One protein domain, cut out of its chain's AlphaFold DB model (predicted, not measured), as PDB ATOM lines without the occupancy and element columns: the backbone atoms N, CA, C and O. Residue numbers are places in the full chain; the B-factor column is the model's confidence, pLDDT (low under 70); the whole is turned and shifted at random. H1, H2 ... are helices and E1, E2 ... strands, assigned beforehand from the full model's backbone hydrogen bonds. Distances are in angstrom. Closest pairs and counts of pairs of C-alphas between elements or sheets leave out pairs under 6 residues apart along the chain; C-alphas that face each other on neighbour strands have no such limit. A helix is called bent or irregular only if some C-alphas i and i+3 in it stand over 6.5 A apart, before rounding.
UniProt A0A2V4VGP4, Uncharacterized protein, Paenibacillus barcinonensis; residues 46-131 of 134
ATOM      1  N   GLU A  46     153.809 108.681 183.470       76.38
ATOM      2  CA  GLU A  46     152.383 108.970 183.320       76.38
ATOM      3  C   GLU A  46     152.075 109.344 181.867       76.38
ATOM      4  O   GLU A  46     152.894 109.976 181.197       76.38
ATOM      5  N   ILE A  47     150.892 108.970 181.381       80.50
ATOM      6  CA  ILE A  47     150.428 109.267 180.024       80.50
ATOM      7  C   ILE A  47     149.115 110.040 180.118       80.50
ATOM      8  O   ILE A  47     148.170 109.605 180.771       80.50
ATOM      9  N   LYS A  48     149.050 111.198 179.459       82.38
ATOM     10  CA  LYS A  48     147.860 112.050 179.380       82.38
ATOM     11  C   LYS A  48     147.455 112.222 177.929       82.38
ATOM     12  O   LYS A  48     148.157 112.867 177.153       82.38
ATOM     13  N   VAL A  49     146.296 111.681 177.584       83.88
ATOM     14  CA  VAL A  49     145.710 111.821 176.250       83.88
ATOM     15  C   VAL A  49     144.688 112.949 176.271       83.88
ATOM     16  O   VAL A  49     143.831 113.003 177.154       83.88
ATOM     17  N   ARG A  50     144.769 113.852 175.295       85.19
ATOM     18  CA  ARG A  50     143.832 114.961 175.113       85.19
ATOM     19  C   ARG A  50     143.290 114.962 173.695       85.19
ATOM     20  O   ARG A  50     144.042 114.780 172.741       85.19
ATOM     21  N   ALA A  51     141.989 115.186 173.567       82.94
ATOM     22  CA  ALA A  51     141.387 115.458 172.275       82.94
ATOM     23  C   ALA A  51     141.583 116.932 171.921       82.94
ATOM     24  O   ALA A  51     141.419 117.807 172.769       82.94
ATOM     25  N   GLU A  52     141.953 117.191 170.676       79.50
ATOM     26  CA  GLU A  52     141.941 118.531 170.106       79.50
ATOM     27  C   GLU A  52     140.490 118.925 169.798       79.50
ATOM     28  O   GLU A  52     139.728 118.111 169.264       79.50
ATOM     29  N   GLU A  53     140.093 120.147 170.161       65.94
ATOM     30  CA  GLU A  53     138.744 120.644 169.886       65.94
ATOM     31  C   GLU A  53     138.491 120.632 168.374       65.94
ATOM     32  O   GLU A  53     139.255 121.182 167.580       65.94
ATOM     33  N   SER A  54     137.420 119.954 167.963       62.03
ATOM     34  CA  SER A  54     137.005 119.900 166.568       62.03
ATOM     35  C   SER A  54     135.521 120.208 166.462       62.03
ATOM     36  O   SER A  54     134.705 119.617 167.165       62.03
ATOM     37  N   ASP A  55     135.187 121.096 165.529       57.62
ATOM     38  CA  ASP A  55     133.844 121.634 165.267       57.62
ATOM     39  C   ASP A  55     132.782 120.558 164.936       57.62
ATOM     40  O   ASP A  55     131.581 120.793 165.026       57.62
ATOM     41  N   LYS A  56     133.213 119.347 164.546       63.66
ATOM     42  CA  LYS A  56     132.359 118.168 164.287       63.66
ATOM     43  C   LYS A  56     132.875 116.933 165.032       63.66
ATOM     44  O   LYS A  56     133.155 115.894 164.428       63.66
ATOM     45  N   GLY A  57     133.075 117.079 166.338       64.69
ATOM     46  CA  GLY A  57     133.553 116.012 167.213       64.69
ATOM     47  C   GLY A  57     132.497 114.936 167.529       64.69
ATOM     48  O   GLY A  57     131.298 115.165 167.367       64.69
ATOM     49  N   PRO A  58     132.925 113.735 167.963       70.38
ATOM     50  CA  PRO A  58     132.034 112.739 168.567       70.38
ATOM     51  C   PRO A  58     131.322 113.277 169.819       70.38
ATOM     52  O   PRO A  58     131.869 114.120 170.524       70.38
ATOM     53  N   ASP A  59     130.162 112.698 170.153       79.56
ATOM     54  CA  ASP A  59     129.500 112.918 171.448       79.56
ATOM     55  C   ASP A  59     130.467 112.643 172.615       79.56
ATOM     56  O   ASP A  59     131.288 111.722 172.544       79.56
ATOM     57  N   GLU A  60     130.315 113.365 173.728       80.62
ATOM     58  CA  GLU A  60     131.198 113.281 174.904       80.62
ATOM     59  C   GLU A  60     131.363 111.842 175.440       80.62
ATOM     60  O   GLU A  60     132.461 111.411 175.801       80.62
ATOM     61  N   ALA A  61     130.290 111.044 175.411       81.88
ATOM     62  CA  ALA A  61     130.332 109.637 175.809       81.88
ATOM     63  C   ALA A  61     131.217 108.784 174.879       81.88
ATOM     64  O   ALA A  61     131.989 107.947 175.347       81.88
ATOM     65  N   SER A  62     131.124 109.001 173.566       81.06
ATOM     66  CA  SER A  62     131.933 108.296 172.565       81.06
ATOM     67  C   SER A  62     133.392 108.748 172.624       81.06
ATOM     68  O   SER A  62     134.297 107.918 172.523       81.06
ATOM     69  N   LEU A  63     133.615 110.042 172.860       82.31
ATOM     70  CA  LEU A  63     134.933 110.630 173.063       82.31
ATOM     71  C   LEU A  63     135.660 109.971 174.240       82.31
ATOM     72  O   LEU A  63     136.792 109.512 174.092       82.31
ATOM     73  N   LYS A  64     134.994 109.867 175.394       82.94
ATOM     74  CA  LYS A  64     135.570 109.271 176.605       82.94
ATOM     75  C   LYS A  64     135.992 107.818 176.389       82.94
ATOM     76  O   LYS A  64     137.082 107.434 176.800       82.94
ATOM     77  N   VAL A  65     135.169 107.032 175.693       84.06
ATOM     78  CA  VAL A  65     135.485 105.633 175.361       84.06
ATOM     79  C   VAL A  65     136.715 105.536 174.454       84.06
ATOM     80  O   VAL A  65     137.555 104.663 174.662       84.06
ATOM     81  N   MET A  66     136.852 106.419 173.461       82.12
ATOM     82  CA  MET A  66     138.026 106.429 172.575       82.12
ATOM     83  C   MET A  66     139.294 106.851 173.301       82.12
ATOM     84  O   MET A  66     140.323 106.207 173.131       82.12
ATOM     85  N   LEU A  67     139.222 107.903 174.119       83.19
ATOM     86  CA  LEU A  67     140.359 108.365 174.912       83.19
ATOM     87  C   LEU A  67     140.827 107.285 175.888       83.19
ATOM     88  O   LEU A  67     142.028 107.093 176.038       83.19
ATOM     89  N   GLN A  68     139.893 106.550 176.498       84.44
ATOM     90  CA  GLN A  68     140.220 105.438 177.383       84.44
ATOM     91  C   GLN A  68     140.908 104.293 176.628       84.44
ATOM     92  O   GLN A  68     141.993 103.887 177.022       84.44
ATOM     93  N   LYS A  69     140.347 103.850 175.492       83.00
ATOM     94  CA  LYS A  69     140.973 102.814 174.651       83.00
ATOM     95  C   LYS A  69     142.366 103.215 174.167       83.00
ATOM     96  O   LYS A  69     143.285 102.408 174.215       83.00
ATOM     97  N   LEU A  70     142.529 104.460 173.719       81.81
ATOM     98  CA  LEU A  70     143.828 104.968 173.283       81.81
ATOM     99  C   LEU A  70     144.813 105.050 174.457       81.81
ATOM    100  O   LEU A  70     145.984 104.734 174.289       81.81
ATOM    101  N   GLY A  71     144.344 105.450 175.641       80.19
ATOM    102  CA  GLY A  71     145.133 105.434 176.871       80.19
ATOM    103  C   GLY A  71     145.656 104.036 177.191       80.19
ATOM    104  O   GLY A  71     146.864 103.869 177.328       80.19
ATOM    105  N   ASP A  72     144.774 103.032 177.203       82.06
ATOM    106  CA  ASP A  72     145.124 101.631 177.476       82.06
ATOM    107  C   ASP A  72     146.146 101.076 176.466       82.06
ATOM    108  O   ASP A  72     147.046 100.319 176.825       82.06
ATOM    109  N   GLU A  73     146.056 101.469 175.194       76.06
ATOM    110  CA  GLU A  73     147.044 101.088 174.179       76.06
ATOM    111  C   GLU A  73     148.399 101.780 174.381       76.06
ATOM    112  O   GLU A  73     149.454 101.190 174.125       76.06
ATOM    113  N   LEU A  74     148.385 103.036 174.836       76.75
ATOM    114  CA  LEU A  74     149.592 103.814 175.092       76.75
ATOM    115  C   LEU A  74     150.284 103.403 176.396       76.75
ATOM    116  O   LEU A  74     151.486 103.624 176.513       76.75
ATOM    117  N   GLU A  75     149.597 102.740 177.330       77.00
ATOM    118  CA  GLU A  75     150.183 102.213 178.575       77.00
ATOM    119  C   GLU A  75     151.397 101.305 178.352       77.00
ATOM    120  O   GLU A  75     152.314 101.278 179.172       77.00
ATOM    121  N   VAL A  76     151.484 100.631 177.203       73.50
ATOM    122  CA  VAL A  76     152.654  99.822 176.812       73.50
ATOM    123  C   VAL A  76     153.948 100.654 176.731       73.50
ATOM    124  O   VAL A  76     155.056 100.107 176.793       73.50
ATOM    125  N   LEU A  77     153.826 101.976 176.589       69.75
ATOM    126  CA  LEU A  77     154.934 102.929 176.570       69.75
ATOM    127  C   LEU A  77     155.383 103.344 177.977       69.75
ATOM    128  O   LEU A  77     156.480 103.883 178.122       69.75
ATOM    129  N   ARG A  78     154.590 103.080 179.022       72.56
ATOM    130  CA  ARG A  78     154.982 103.370 180.403       72.56
ATOM    131  C   ARG A  78     156.248 102.586 180.760       72.56
ATOM    132  O   ARG A  78     156.394 101.410 180.436       72.56
ATOM    133  N   GLY A  79     157.193 103.258 181.410       64.94
ATOM    134  CA  GLY A  79     158.498 102.700 181.761       64.94
ATOM    135  C   GLY A  79     159.504 102.648 180.608       64.94
ATOM    136  O   GLY A  79     160.652 102.274 180.845       64.94
ATOM    137  N   ARG A  80     159.126 103.040 179.382       68.81
ATOM    138  CA  ARG A  80     160.046 103.138 178.239       68.81
ATOM    139  C   ARG A  80     160.640 104.543 178.119       68.81
ATOM    140  O   ARG A  80     160.038 105.523 178.559       68.81
ATOM    141  N   ASP A  81     161.834 104.615 177.531       64.44
ATOM    142  CA  ASP A  81     162.518 105.873 177.221       64.44
ATOM    143  C   ASP A  81     161.967 106.466 175.916       64.44
ATOM    144  O   ASP A  81     161.925 105.793 174.883       64.44
ATOM    145  N   VAL A  82     161.541 107.727 175.970       60.06
ATOM    146  CA  VAL A  82     160.988 108.458 174.819       60.06
ATOM    147  C   VAL A  82     162.061 108.819 173.806       60.06
ATOM    148  O   VAL A  82     161.758 108.932 172.635       60.06
ATOM    149  N   PHE A  83     163.320 108.988 174.187       54.84
ATOM    150  CA  PHE A  83     164.371 109.431 173.271       54.84
ATOM    151  C   PHE A  83     165.008 108.285 172.472       54.84
ATOM    152  O   PHE A  83     165.709 108.555 171.501       54.84
ATOM    153  N   ASN A  84     164.670 107.021 172.760       55.41
ATOM    154  CA  ASN A  84     164.952 105.891 171.858       55.41
ATOM    155  C   ASN A  84     163.969 105.809 170.664       55.41
ATOM    156  O   ASN A  84     163.801 104.747 170.066       55.41
ATOM    157  N   ILE A  85     163.316 106.915 170.280       50.75
ATOM    158  CA  ILE A  85     162.407 106.984 169.119       50.75
ATOM    159  C   ILE A  85     163.075 106.505 167.818       50.75
ATOM    160  O   ILE A  85     162.397 105.860 167.015       50.75
ATOM    161  N   ASP A  86     164.380 106.733 167.632       46.81
ATOM    162  CA  ASP A  86     165.114 106.245 166.452       46.81
ATOM    163  C   ASP A  86     165.215 104.709 166.411       46.81
ATOM    164  O   ASP A  86     165.103 104.104 165.344       46.81
ATOM    165  N   GLU A  87     165.322 104.053 167.570       48.59
ATOM    166  CA  GLU A  87     165.359 102.588 167.688       48.59
ATOM    167  C   GLU A  87     163.953 101.962 167.536       48.59
ATOM    168  O   GLU A  87     163.806 100.813 167.117       48.59
ATOM    169  N   TYR A  88     162.892 102.744 167.787       51.44
ATOM    170  CA  TYR A  88     161.486 102.315 167.756       51.44
ATOM    171  C   TYR A  88     160.649 102.948 166.635       51.44
ATOM    172  O   TYR A  88     159.418 102.990 166.735       51.44
ATOM    173  N   SER A  89     161.268 103.381 165.531       51.22
ATOM    174  CA  SER A  89     160.580 104.101 164.444       51.22
ATOM    175  C   SER A  89     159.323 103.391 163.911       51.22
ATOM    176  O   SER A  89     158.347 104.044 163.549       51.22
ATOM    177  N   LYS A  90     159.281 102.050 163.938       54.16
ATOM    178  CA  LYS A  90     158.091 101.259 163.580       54.16
ATOM    179  C   LYS A  90     156.937 101.423 164.575       54.16
ATOM    180  O   LYS A  90     155.795 101.553 164.148       54.16
ATOM    181  N   MET A  91     157.217 101.436 165.878       52.53
ATOM    182  CA  MET A  91     156.203 101.559 166.933       52.53
ATOM    183  C   MET A  91     155.612 102.971 166.956       52.53
ATOM    184  O   MET A  91     154.395 103.138 166.967       52.53
ATOM    185  N   THR A  92     156.474 103.986 166.862       56.59
ATOM    186  CA  THR A  92     156.065 105.392 166.770       56.59
ATOM    187  C   THR A  92     155.215 105.621 165.524       56.59
ATOM    188  O   THR A  92     154.175 106.264 165.593       56.59
ATOM    189  N   ARG A  93     155.581 105.012 164.391       60.91
ATOM    190  CA  ARG A  93     154.799 105.096 163.151       60.91
ATOM    191  C   ARG A  93     153.426 104.434 163.267       60.91
ATOM    192  O   ARG A  93     152.464 104.977 162.746       60.91
ATOM    193  N   ILE A  94     153.305 103.318 163.986       60.50
ATOM    194  CA  ILE A  94     152.006 102.676 164.258       60.50
ATOM    195  C   ILE A  94     151.113 103.564 165.142       60.50
ATOM    196  O   ILE A  94     149.903 103.586 164.935       60.50
ATOM    197  N   MET A  95     151.690 104.307 166.091       61.06
ATOM    198  CA  MET A  95     150.940 105.220 166.968       61.06
ATOM    199  C   MET A  95     150.566 106.542 166.283       61.06
ATOM    200  O   MET A  95     149.496 107.082 166.535       61.06
ATOM    201  N   LEU A  96     151.426 107.045 165.396       64.62
ATOM    202  CA  LEU A  96     151.159 108.229 164.572       64.62
ATOM    203  C   LEU A  96     150.198 107.940 163.410       64.62
ATOM    204  O   LEU A  96     149.597 108.864 162.858       64.62
ATOM    205  N   ASN A  97     150.050 106.672 163.024       66.50
ATOM    206  CA  ASN A  97     149.104 106.276 161.995       66.50
ATOM    207  C   ASN A  97     147.661 106.494 162.465       66.50
ATOM    208  O   ASN A  97     147.303 106.249 163.615       66.50
ATOM    209  N   GLN A  98     146.818 106.931 161.532       74.94
ATOM    210  CA  GLN A  98     145.387 107.101 161.747       74.94
ATOM    211  C   GLN A  98     144.758 105.744 162.105       74.94
ATOM    212  O   GLN A  98     144.724 104.836 161.274       74.94
ATOM    213  N   LYS A  99     144.265 105.598 163.339       79.50
ATOM    214  CA  LYS A  99     143.550 104.399 163.796       79.50
ATOM    215  C   LYS A  99     142.049 104.607 163.690       79.50
ATOM    216  O   LYS A  99     141.549 105.669 164.052       79.50
ATOM    217  N   VAL A 100     141.325 103.589 163.231       79.44
ATOM    218  CA  VAL A 100     139.858 103.606 163.176       79.44
ATOM    219  C   VAL A 100     139.306 102.817 164.360       79.44
ATOM    220  O   VAL A 100     139.583 101.631 164.514       79.44
ATOM    221  N   TYR A 101     138.524 103.481 165.204       80.69
ATOM    222  CA  TYR A 101     137.789 102.879 166.305       80.69
ATOM    223  C   TYR A 101     136.309 102.806 165.953       80.69
ATOM    224  O   TYR A 101     135.677 103.811 165.624       80.69
ATOM    225  N   ARG A 102     135.730 101.616 166.102       78.12
ATOM    226  CA  ARG A 102     134.281 101.431 166.051       78.12
ATOM    227  C   ARG A 102     133.702 101.636 167.448       78.12
ATOM    228  O   ARG A 102     134.057 100.917 168.389       78.12
ATOM    229  N   VAL A 103     132.833 102.632 167.597       78.88
ATOM    230  CA  VAL A 103     132.121 102.920 168.848       78.88
ATOM    231  C   VAL A 103     130.634 102.998 168.530       78.88
ATOM    232  O   VAL A 103     130.187 103.887 167.809       78.88
ATOM    233  N   ARG A 104     129.861 102.052 169.080       77.81
ATOM    234  CA  ARG A 104     128.446 101.835 168.726       77.81
ATOM    235  C   ARG A 104     128.304 101.554 167.217       77.81
ATOM    236  O   ARG A 104     128.974 100.658 166.709       77.81
ATOM    237  N   GLU A 105     127.463 102.310 166.513       72.69
ATOM    238  CA  GLU A 105     127.226 102.188 165.065       72.69
ATOM    239  C   GLU A 105     128.065 103.147 164.208       72.69
ATOM    240  O   GLU A 105     127.926 103.157 162.990       72.69
ATOM    241  N   LYS A 106     128.936 103.961 164.818       78.81
ATOM    242  CA  LYS A 106     129.749 104.949 164.100       78.81
ATOM    243  C   LYS A 106     131.225 104.573 164.156       78.81
ATOM    244  O   LYS A 106     131.743 104.132 165.188       78.81
ATOM    245  N   GLU A 107     131.903 104.757 163.033       81.56
ATOM    246  CA  GLU A 107     133.347 104.597 162.933       81.56
ATOM    247  C   GLU A 107     134.020 105.956 163.083       81.56
ATOM    248  O   GLU A 107     133.556 106.971 162.561       81.56
ATOM    249  N   TYR A 108     135.113 105.988 163.835       82.12
ATOM    250  CA  TYR A 108     135.845 107.205 164.139       82.12
ATOM    251  C   TYR A 108     137.319 106.990 163.885       82.12
ATOM    252  O   TYR A 108     137.912 106.032 164.363       82.12
ATOM    253  N   SER A 109     137.921 107.910 163.152       83.38
ATOM    254  CA  SER A 109     139.354 107.939 162.942       83.38
ATOM    255  C   SER A 109     140.019 108.853 163.966       83.38
ATOM    256  O   SER A 109     139.610 110.001 164.146       83.38
ATOM    257  N   VAL A 110     141.037 108.330 164.637       83.56
ATOM    258  CA  VAL A 110     141.854 109.021 165.628       83.56
ATOM    259  C   VAL A 110     143.259 109.141 165.058       83.56
ATOM    260  O   VAL A 110     143.872 108.143 164.679       83.56
ATOM    261  N   GLN A 111     143.765 110.365 164.981       83.00
ATOM    262  CA  GLN A 111     145.107 110.665 164.499       83.00
ATOM    263  C   GLN A 111     145.872 111.424 165.578       83.00
ATOM    264  O   GLN A 111     145.417 112.467 166.041       83.00
ATOM    265  N   VAL A 112     147.055 110.937 165.947       82.19
ATOM    266  CA  VAL A 112     147.963 111.674 166.829       82.19
ATOM    267  C   VAL A 112     148.553 112.857 166.057       82.19
ATOM    268  O   VAL A 112     149.121 112.677 164.982       82.19
ATOM    269  N   LYS A 113     148.397 114.071 166.592       80.50
ATOM    270  CA  LYS A 113     148.973 115.299 166.019       80.50
ATOM    271  C   LYS A 113     150.291 115.661 166.672       80.50
ATOM    272  O   LYS A 113     151.263 115.944 165.980       80.50
ATOM    273  N   THR A 114     150.306 115.610 167.999       76.25
ATOM    274  CA  THR A 114     151.422 116.099 168.803       76.25
ATOM    275  C   THR A 114     151.674 115.146 169.958       76.25
ATOM    276  O   THR A 114     150.738 114.704 170.626       76.25
ATOM    277  N   MET A 115     152.948 114.853 170.211       76.94
ATOM    278  CA  MET A 115     153.419 114.149 171.399       76.94
ATOM    279  C   MET A 115     154.496 114.994 172.066       76.94
ATOM    280  O   MET A 115     155.419 115.455 171.397       76.94
ATOM    281  N   LEU A 116     154.382 115.198 173.374       74.75
ATOM    282  CA  LEU A 116     155.318 115.999 174.154       74.75
ATOM    283  C   LEU A 116     155.623 115.296 175.471       74.75
ATOM    284  O   LEU A 116     154.722 114.766 176.113       74.75
ATOM    285  N   VAL A 117     156.892 115.296 175.878       73.06
ATOM    286  CA  VAL A 117     157.324 114.686 177.139       73.06
ATOM    287  C   VAL A 117     158.036 115.715 177.987       73.06
ATOM    288  O   VAL A 117     159.035 116.287 177.563       73.06
ATOM    289  N   MET A 118     157.528 115.921 179.198       69.94
ATOM    290  CA  MET A 118     158.177 116.739 180.218       69.94
ATOM    291  C   MET A 118     158.140 116.005 181.551       69.94
ATOM    292  O   MET A 118     157.095 115.503 181.955       69.94
ATOM    293  N   GLU A 119     159.297 115.918 182.208       70.94
ATOM    294  CA  GLU A 119     159.455 115.336 183.552       70.94
ATOM    295  C   GLU A 119     158.905 113.899 183.712       70.94
ATOM    296  O   GLU A 119     158.530 113.466 184.803       70.94
ATOM    297  N   GLY A 120     158.881 113.125 182.624       69.88
ATOM    298  CA  GLY A 120     158.324 111.770 182.597       69.88
ATOM    299  C   GLY A 120     156.804 111.705 182.411       69.88
ATOM    300  O   GLY A 120     156.231 110.626 182.527       69.88
ATOM    301  N   VAL A 121     156.133 112.813 182.098       77.44
ATOM    302  CA  VAL A 121     154.727 112.817 181.673       77.44
ATOM    303  C   VAL A 121     154.668 112.929 180.153       77.44
ATOM    304  O   VAL A 121     155.115 113.926 179.585       77.44
ATOM    305  N   LEU A 122     154.093 111.921 179.496       80.50
ATOM    306  CA  LEU A 122     153.819 111.930 178.062       80.50
ATOM    307  C   LEU A 122     152.434 112.523 177.802       80.50
ATOM    308  O   LEU A 122     151.416 111.926 178.143       80.50
ATOM    309  N   GLN A 123     152.397 113.694 177.177       82.44
ATOM    310  CA  GLN A 123     151.180 114.340 176.703       82.44
ATOM    311  C   GLN A 123     150.980 114.038 175.218       82.44
ATOM    312  O   GLN A 123     151.867 114.282 174.400       82.44
ATOM    313  N   VAL A 124     149.810 113.505 174.873       83.44
ATOM    314  CA  VAL A 124     149.443 113.140 173.502       83.44
ATOM    315  C   VAL A 124     148.183 113.893 173.110       83.44
ATOM    316  O   VAL A 124     147.152 113.758 173.768       83.44
ATOM    317  N   TRP A 125     148.255 114.657 172.023       86.25
ATOM    318  CA  TRP A 125     147.100 115.308 171.415       86.25
ATOM    319  C   TRP A 125     146.630 114.511 170.217       86.25
ATOM    320  O   TRP A 125     147.405 114.217 169.299       86.25
ATOM    321  N   VAL A 126     145.345 114.188 170.230       86.12
ATOM    322  CA  VAL A 126     144.698 113.439 169.166       86.12
ATOM    323  C   VAL A 126     143.581 114.239 168.528       86.12
ATOM    324  O   VAL A 126     142.753 114.847 169.202       86.12
ATOM    325  N   GLN A 127     143.535 114.185 167.205       85.50
ATOM    326  CA  GLN A 127     142.409 114.655 166.427       85.50
ATOM    327  C   GLN A 127     141.476 113.482 166.148       85.50
ATOM    328  O   GLN A 127     141.912 112.436 165.666       85.50
ATOM    329  N   ILE A 128     140.189 113.676 166.418       84.38
ATOM    330  CA  ILE A 128     139.167 112.649 166.234       84.38
ATOM    331  C   ILE A 128     138.171 113.138 165.191       84.38
ATOM    332  O   ILE A 128     137.662 114.254 165.284       84.38
ATOM    333  N   ARG A 129     137.907 112.313 164.179       83.75
ATOM    334  CA  ARG A 129     136.967 112.608 163.091       83.75
ATOM    335  C   ARG A 129     136.084 111.404 162.828       83.75
ATOM    336  O   ARG A 129     136.555 110.276 162.935       83.75
ATOM    337  N   ILE A 130     134.835 111.630 162.431       81.50
ATOM    338  CA  ILE A 130     133.969 110.553 161.936       81.50
ATOM    339  C   ILE A 130     134.634 109.948 160.693       81.50
ATOM    340  O   ILE A 130     134.989 110.670 159.761       81.50
ATOM    341  N   HIS A 131     134.852 108.636 160.714       76.38
ATOM    342  CA  HIS A 131     135.350 107.894 159.570       76.38
ATOM    343  C   HIS A 131     134.165 107.608 158.650       76.38
ATOM    344  O   HIS A 131     133.210 106.944 159.049       76.38
TER     345      HIS A 131
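What this domain is: This is residues 46 to 131 of the 134 residues of an uncharacterized protein of Paenibacillus barcinonensis (UniProt A0A2V4VGP4). A strongly twisted sheet of four strands, curled like part of a barrel, wraps round one long helix, H1. Beyond the end of H1 the short H2 makes a turn, and H3 leads back to E2. The printed part has 86 residues, with three named helices and four named strands in the order E1 H1 H2 H3 E2 E3 E4; the class is mixed, helices and strands. The mixed sheet runs E1 E4 E3 E2. The whole is compact, with a radius of gyration of the C-alphas of 13.1 A, and elongated, spanning 38 by 24 by 20 A.

Where its parts are: E1, residues 46 to 51, begins with C-alpha 46 at (152.383, 108.970, 183.320). H1, residues 60 to 77, is 25.9 A long. H2, residues 82 to 86, is irregular: C-alphas 83 and 86 are 7.6 A apart. H3 is residues 89 to 96, and E2 residues 99 to 103. E3, residues 106 to 118, measures 34.7 A and bends by 51 degrees at residue 113. E4, residues 121 to 130, measures 28.7 A and ends with C-alpha 130 at (133.969, 110.553, 161.936).

How they stand to each other: E1 and E4 are parallel at 27 degrees, with N 48 and O 122 2.8 A apart. E2, E3 and E4 form a meander, each the antiparallel neighbour of the one before, made of two hairpins; N 101 and O 108 are 2.8 A apart, N 123 and O 116 2.8 A. H1 is on one face of the sheet, two layers; its closest C-alphas to E1 are Gly 71 and Val 49, 6.4 A. H3 only grazes the sheet with residues 95 to 96. H2 and H3 are close but not clearly touching, C-alphas 85 and 92 6.9 A apart. Every O i to N i+4 pair is within hydrogen-bond range in H3, 12 of 14 in H1, and 0 of 1 in H2, where 1 of 2 O i to N i+3 pairs is.

The domain as a whole: The C-alphas farthest apart, Glu 105 and Glu 119, are 39.4 A apart. The printed part has no cut and no long link. Mean pLDDT of the printed part is 73.7; residues 53 to 57, 77, 79 to 97, 118 and 120 are under 70.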